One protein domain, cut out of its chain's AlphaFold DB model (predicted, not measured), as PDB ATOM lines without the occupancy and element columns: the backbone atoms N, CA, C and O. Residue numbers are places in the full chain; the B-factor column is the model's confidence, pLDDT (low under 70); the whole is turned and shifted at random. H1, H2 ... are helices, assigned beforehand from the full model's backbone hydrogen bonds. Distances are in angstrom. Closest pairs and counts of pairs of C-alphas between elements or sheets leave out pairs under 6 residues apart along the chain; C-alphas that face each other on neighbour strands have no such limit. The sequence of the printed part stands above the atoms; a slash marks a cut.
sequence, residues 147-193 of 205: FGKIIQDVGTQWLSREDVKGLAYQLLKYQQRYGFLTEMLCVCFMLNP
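AT A GLANCE: This is residues 147 to 193 of the 205 residues of the protein "Ribonucleoprotein Ro/SS-A-related protein" of Crocosphaera watsonii WH 0402 (UniProt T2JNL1). Three short helices, H1, H2 and H3, make the sides of an open triangle with few contacts, in which H1 and H3 run opposite ways and meet where H3 ends, while H2 crosses the far end, near the last residue of H1 and the first of H3. Residues 161 to 166, of which 164 to 166 belong to H2, stick out at one corner. The printed part has 47 residues with three named helices in the order H1, H2, H3 and no named strand, and its class is all helix. It is compact, with a radius of gyration of the C-alphas of 10.7 A, and spans 28 by 27 by 17 A.

IN THESE COORDINATES: H1, residues 149 to 159, begins at C-alpha 149 (-39.950, 41.145, 11.502) and is 15.2 A long from first to last C-alpha. H2, residues 164 to 173, is 14.0 A long and ends at C-alpha 173 (-18.288, 23.801, 7.042). Residues 176 to 177 pair with residues 180 to 181, antiparallel, in stretches too short to be named. H3, residues 182 to 189, is 11.5 A long and ends at C-alpha 189 (-36.165, 32.169, 10.709).

HOW THE PARTS SIT: H1 and H3 touch, their closest C-alphas being those of Gln 152 and Phe 189, 5.5 A apart. They run opposite ways at a tilt of 37 degrees, only just steep. H1 and H2 are close but not clearly touching, with the closest C-alphas, of Leu 159 and Leu 167, 7.4 A apart; their lines are about perpendicular, at 85 degrees. H2 and H3 are also close but not clearly touching, with the closest C-alphas, of Leu 171 and Thr 182, 6.3 A apart; they run opposite ways at a steep tilt of 58 degrees. In H1 and H2 every O i to N i+4 pair is within hydrogen-bond range; in H3, 2 of 4 are.

THE WHOLE: The two C-alphas farthest apart, those of Gly 148 and Lys 165, are 28.3 A apart. The printed part has no cut; the link from H1 to H2 is tight and that from H2 to H3 is short. The mean pLDDT of the printed part is 83.0, with residue 186 and residues 190 to 193 under 70.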
ATOM      1  N   PHE A 147     -35.924  38.787  17.845       87.44
ATOM      2  CA  PHE A 147     -36.165  38.444  16.436       87.44
ATOM      3  C   PHE A 147     -37.468  39.066  15.917       87.44
ATOM      4  O   PHE A 147     -38.464  38.385  15.695       87.44
ATOM      5  N   GLY A 148     -37.478  40.389  15.759       88.81
ATOM      6  CA  GLY A 148     -38.595  41.083  15.114       88.81
ATOM      7  C   GLY A 148     -38.642  40.838  13.601       88.81
ATOM      8  O   GLY A 148     -37.684  40.327  13.021       88.81
ATOM      9  N   LYS A 149     -39.716  41.303  12.951       90.62
ATOM     10  CA  LYS A 149     -39.950  41.145  11.502       90.62
ATOM     11  C   LYS A 149     -38.729  41.494  10.648       90.62
ATOM     12  O   LYS A 149     -38.320  40.701   9.821       90.62
ATOM     13  N   ILE A 150     -38.083  42.630  10.915       92.81
ATOM     14  CA  ILE A 150     -36.914  43.055  10.134       92.81
ATOM     15  C   ILE A 150     -35.754  42.056  10.185       92.81
ATOM     16  O   ILE A 150     -35.137  41.812   9.158       92.81
ATOM     17  N   ILE A 151     -35.476  41.480  11.359       93.81
ATOM     18  CA  ILE A 151     -34.403  40.500  11.570       93.81
ATOM     19  C   ILE A 151     -34.766  39.184  10.889       93.81
ATOM     20  O   ILE A 151     -33.904  38.564  10.271       93.81
ATOM     21  N   GLN A 152     -36.036  38.784  10.983       91.44
ATOM     22  CA  GLN A 152     -36.540  37.617  10.269       91.44
ATOM     23  C   GLN A 152     -36.384  37.798   8.756       91.44
ATOM     24  O   GLN A 152     -35.807  36.931   8.115       91.44
ATOM     25  N   ASP A 153     -36.788  38.949   8.212       92.00
ATOM     26  CA  ASP A 153     -36.693  39.252   6.781       92.00
ATOM     27  C   ASP A 153     -35.244  39.141   6.267       92.00
ATOM     28  O   ASP A 153     -34.991  38.398   5.320       92.00
ATOM     29  N   VAL A 154     -34.275  39.832   6.893       94.31
ATOM     30  CA  VAL A 154     -32.873  39.787   6.419       94.31
ATOM     31  C   VAL A 154     -32.220  38.425   6.627       94.31
ATOM     32  O   VAL A 154     -31.435  37.993   5.785       94.31
ATOM     33  N   GLY A 155     -32.539  37.725   7.718       92.44
ATOM     34  CA  GLY A 155     -32.003  36.387   7.952       92.44
ATOM     35  C   GLY A 155     -32.540  35.373   6.946       92.44
ATOM     36  O   GLY A 155     -31.765  34.617   6.362       92.44
ATOM     37  N   THR A 156     -33.842  35.424   6.665       91.50
ATOM     38  CA  THR A 156     -34.484  34.628   5.614       91.50
ATOM     39  C   THR A 156     -33.906  34.954   4.244       91.50
ATOM     40  O   THR A 156     -33.577  34.035   3.496       91.50
ATOM     41  N   GLN A 157     -33.707  36.234   3.923       91.94
ATOM     42  CA  GLN A 157     -33.092  36.654   2.664       91.94
ATOM     43  C   GLN A 157     -31.663  36.114   2.516       91.94
ATOM     44  O   GLN A 157     -31.300  35.623   1.450       91.94
ATOM     45  N   TRP A 158     -30.862  36.143   3.584       92.56
ATOM     46  CA  TRP A 158     -29.500  35.603   3.571       92.56
ATOM     47  C   TRP A 158     -29.469  34.087   3.341       92.56
ATOM     48  O   TRP A 158     -28.632  33.586   2.587       92.56
ATOM     49  N   LEU A 159     -30.409  33.364   3.957       89.19
ATOM     50  CA  LEU A 159     -30.579  31.917   3.796       89.19
ATOM     51  C   LEU A 159     -31.231  31.528   2.459       89.19
ATOM     52  O   LEU A 159     -31.106  30.384   2.040       89.19
ATOM     53  N   SER A 160     -31.880  32.467   1.771       88.44
ATOM     54  CA  SER A 160     -32.562  32.247   0.485       88.44
ATOM     55  C   SER A 160     -31.775  32.801  -0.710       88.44
ATOM     56  O   SER A 160     -32.355  33.099  -1.752       88.44
ATOM     57  N   ARG A 161     -30.457  32.984  -0.567       85.56
ATOM     58  CA  ARG A 161     -29.593  33.483  -1.647       85.56
ATOM     59  C   ARG A 161     -29.506  32.493  -2.815       85.56
ATOM     60  O   ARG A 161     -29.542  31.283  -2.608       85.56
ATOM     61  N   GLU A 162     -29.296  33.013  -4.024       82.31
ATOM     62  CA  GLU A 162     -29.255  32.219  -5.266       82.31
ATOM     63  C   GLU A 162     -28.164  31.133  -5.267       82.31
ATOM     64  O   GLU A 162     -28.356  30.045  -5.809       82.31
ATOM     65  N   ASP A 163     -27.022  31.395  -4.621       88.50
ATOM     66  CA  ASP A 163     -25.923  30.434  -4.504       88.50
ATOM     67  C   ASP A 163     -26.195  29.369  -3.426       88.50
ATOM     68  O   ASP A 163     -25.657  29.394  -2.309       88.50
ATOM     69  N   VAL A 164     -27.038  28.401  -3.791       88.62
ATOM     70  CA  VAL A 164     -27.423  27.265  -2.942       88.62
ATOM     71  C   VAL A 164     -26.218  26.387  -2.598       88.62
ATOM     72  O   VAL A 164     -26.079  25.950  -1.457       88.62
ATOM     73  N   LYS A 165     -25.312  26.135  -3.553       89.25
ATOM     74  CA  LYS A 165     -24.134  25.278  -3.327       89.25
ATOM     75  C   LYS A 165     -23.152  25.930  -2.358       89.25
ATOM     76  O   LYS A 165     -22.686  25.266  -1.431       89.25
ATOM     77  N   GLY A 166     -22.862  27.220  -2.523       89.00
ATOM     78  CA  GLY A 166     -22.010  27.948  -1.590       89.00
ATOM     79  C   GLY A 166     -22.652  28.113  -0.217       89.00
ATOM     80  O   GLY A 166     -21.951  28.074   0.795       89.00
ATOM     81  N   LEU A 167     -23.983  28.251  -0.134       88.06
ATOM     82  CA  LEU A 167     -24.704  28.196   1.143       88.06
ATOM     83  C   LEU A 167     -24.556  26.836   1.823       88.06
ATOM     84  O   LEU A 167     -24.112  26.790   2.969       88.06
ATOM     85  N   ALA A 168     -24.837  25.743   1.113       87.38
ATOM     86  CA  ALA A 168     -24.678  24.392   1.636       87.38
ATOM     87  C   ALA A 168     -23.244  24.149   2.127       87.38
ATOM     88  O   ALA A 168     -23.050  23.668   3.241       87.38
ATOM     89  N   TYR A 169     -22.233  24.565   1.357       91.31
ATOM     90  CA  TYR A 169     -20.836  24.483   1.781       91.31
ATOM     91  C   TYR A 169     -20.574  25.261   3.077       91.31
ATOM     92  O   TYR A 169     -19.931  24.736   3.983       91.31
ATOM     93  N   GLN A 170     -21.066  26.499   3.199       89.75
ATOM     94  CA  GLN A 170     -20.863  27.296   4.412       89.75
ATOM     95  C   GLN A 170     -21.540  26.670   5.635       89.75
ATOM     96  O   GLN A 170     -20.919  26.624   6.695       89.75
ATOM     97  N   LEU A 171     -22.767  26.166   5.498       87.06
ATOM     98  CA  LEU A 171     -23.496  25.522   6.591       87.06
ATOM     99  C   LEU A 171     -22.856  24.184   6.999       87.06
ATOM    100  O   LEU A 171     -22.679  23.918   8.183       87.06
ATOM    101  N   LEU A 172     -22.401  23.381   6.032       88.75
ATOM    102  CA  LEU A 172     -21.684  22.129   6.303       88.75
ATOM    103  C   LEU A 172     -20.283  22.359   6.878       88.75
ATOM    104  O   LEU A 172     -19.820  21.573   7.696       88.75
ATOM    105  N   LYS A 173     -19.594  23.431   6.479       90.00
ATOM    106  CA  LYS A 173     -18.288  23.801   7.042       90.00
ATOM    107  C   LYS A 173     -18.417  24.346   8.461       90.00
ATOM    108  O   LYS A 173     -17.560  24.092   9.304       90.00
ATOM    109  N   TYR A 174     -19.454  25.136   8.714       86.00
ATOM    110  CA  TYR A 174     -19.702  25.796   9.991       86.00
ATOM    111  C   TYR A 174     -20.939  25.207  10.672       86.00
ATOM    112  O   TYR A 174     -21.838  25.951  11.042       86.00
ATOM    113  N   GLN A 175     -20.964  23.883  10.872       83.25
ATOM    114  CA  GLN A 175     -22.129  23.190  11.443       83.25
ATOM    115  C   GLN A 175     -22.562  23.762  12.799       83.25
ATOM    116  O   GLN A 175     -23.762  23.846  13.079       83.25
ATOM    117  N   GLN A 176     -21.579  24.183  13.606       83.50
ATOM    118  CA  GLN A 176     -21.767  24.839  14.894       83.50
ATOM    119  C   GLN A 176     -20.809  26.026  15.067       83.50
ATOM    120  O   GLN A 176     -19.591  25.885  14.918       83.50
ATOM    121  N   ARG A 177     -21.337  27.189  15.464       84.81
ATOM    122  CA  ARG A 177     -20.550  28.363  15.886       84.81
ATOM    123  C   ARG A 177     -21.335  29.210  16.886       84.81
ATOM    124  O   ARG A 177     -22.555  29.272  16.823       84.81
ATOM    125  N   TYR A 178     -20.628  29.861  17.815       80.44
ATOM    126  CA  TYR A 178     -21.202  30.783  18.813       80.44
ATOM    127  C   TYR A 178     -22.431  30.229  19.569       80.44
ATOM    128  O   TYR A 178     -23.348  30.973  19.911       80.44
ATOM    129  N   GLY A 179     -22.455  28.913  19.821       77.75
ATOM    130  CA  GLY A 179     -23.553  28.233  20.517       77.75
ATOM    131  C   GLY A 179     -24.788  27.930  19.660       77.75
ATOM    132  O   GLY A 179     -25.779  27.452  20.202       77.75
ATOM    133  N   PHE A 180     -24.742  28.175  18.349       78.12
ATOM    134  CA  PHE A 180     -25.809  27.831  17.409       78.12
ATOM    135  C   PHE A 180     -25.430  26.635  16.547       78.12
ATOM    136  O   PHE A 180     -24.285  26.515  16.110       78.12
ATOM    137  N   LEU A 181     -26.427  25.796  16.278       78.25
ATOM    138  CA  LEU A 181     -26.376  24.714  15.301       78.25
ATOM    139  C   LEU A 181     -27.075  25.152  14.013       78.25
ATOM    140  O   LEU A 181     -28.014  25.950  14.047       78.25
ATOM    141  N   THR A 182     -26.654  24.593  12.881       77.00
ATOM    142  CA  THR A 182     -27.289  24.833  11.573       77.00
ATOM    143  C   THR A 182     -28.792  24.551  11.591       77.00
ATOM    144  O   THR A 182     -29.568  25.352  11.085       77.00
ATOM    145  N   GLU A 183     -29.216  23.471  12.244       73.44
ATOM    146  CA  GLU A 183     -30.630  23.078  12.338       73.44
ATOM    147  C   GLU A 183     -31.494  24.122  13.063       73.44
ATOM    148  O   GLU A 183     -32.661  24.323  12.726       73.44
ATOM    149  N   MET A 184     -30.910  24.859  14.016       77.31
ATOM    150  CA  MET A 184     -31.620  25.914  14.742       77.31
ATOM    151  C   MET A 184     -31.920  27.132  13.862       77.31
ATOM    152  O   MET A 184     -32.803  27.915  14.204       77.31
ATOM    153  N   LEU A 185     -31.231  27.301  12.727       78.62
ATOM    154  CA  LEU A 185     -31.473  28.423  11.818       78.62
ATOM    155  C   LEU A 185     -32.875  28.361  11.207       78.62
ATOM    156  O   LEU A 185     -33.563  29.378  11.169       78.62
ATOM    157  N   CYS A 186     -33.330  27.172  10.802       68.94
ATOM    158  CA  CYS A 186     -34.677  26.985  10.260       68.94
ATOM    159  C   CYS A 186     -35.755  27.355  11.289       68.94
ATOM    160  O   CYS A 186     -36.753  27.980  10.937       68.94
ATOM    161  N   VAL A 187     -35.514  27.044  12.569       72.69
ATOM    162  CA  VAL A 187     -36.406  27.404  13.683       72.69
ATOM    163  C   VAL A 187     -36.400  28.913  13.932       72.69
ATOM    164  O   VAL A 187     -37.460  29.518  14.069       72.69
ATOM    165  N   CYS A 188     -35.224  29.545  13.963       72.81
ATOM    166  CA  CYS A 188     -35.096  30.983  14.216       72.81
ATOM    167  C   CYS A 188     -35.727  31.854  13.119       72.81
ATOM    168  O   CYS A 188     -36.221  32.939  13.425       72.81
ATOM    169  N   PHE A 189     -35.706  31.395  11.867       78.12
ATOM    170  CA  PHE A 189     -36.165  32.169  10.709       78.12
ATOM    171  C   PHE A 189     -37.471  31.664  10.094       78.12
ATOM    172  O   PHE A 189     -37.909  32.208   9.085       78.12
ATOM    173  N   MET A 190     -38.116  30.668  10.714       63.78
ATOM    174  CA  MET A 190     -39.384  30.091  10.250       63.78
ATOM    175  C   MET A 190     -39.351  29.738   8.755       63.78
ATOM    176  O   MET A 190     -40.316  29.956   8.021       63.78
ATOM    177  N   LEU A 191     -38.214  29.217   8.291       62.41
ATOM    178  CA  LEU A 191     -38.089  28.752   6.920       62.41
ATOM    179  C   LEU A 191     -38.952  27.502   6.776       62.41
ATOM    180  O   LEU A 191     -38.650  26.468   7.372       62.41
ATOM    181  N   ASN A 192     -40.011  27.589   5.974       53.81
ATOM    182  CA  ASN A 192     -40.676  26.396   5.478       53.81
ATOM    183  C   ASN A 192     -39.720  25.759   4.465       53.81
ATOM    184  O   ASN A 192     -39.473  26.382   3.425       53.81
ATOM    185  N   PRO A 193     -39.147  24.570   4.727       46.97
ATOM    186  CA  PRO A 193     -38.445  23.871   3.666       46.97
ATOM    187  C   PRO A 193     -39.440  23.688   2.509       46.97
ATOM    188  O   PRO A 193     -40.607  23.370   2.776       46.97
TER     189      PRO A 193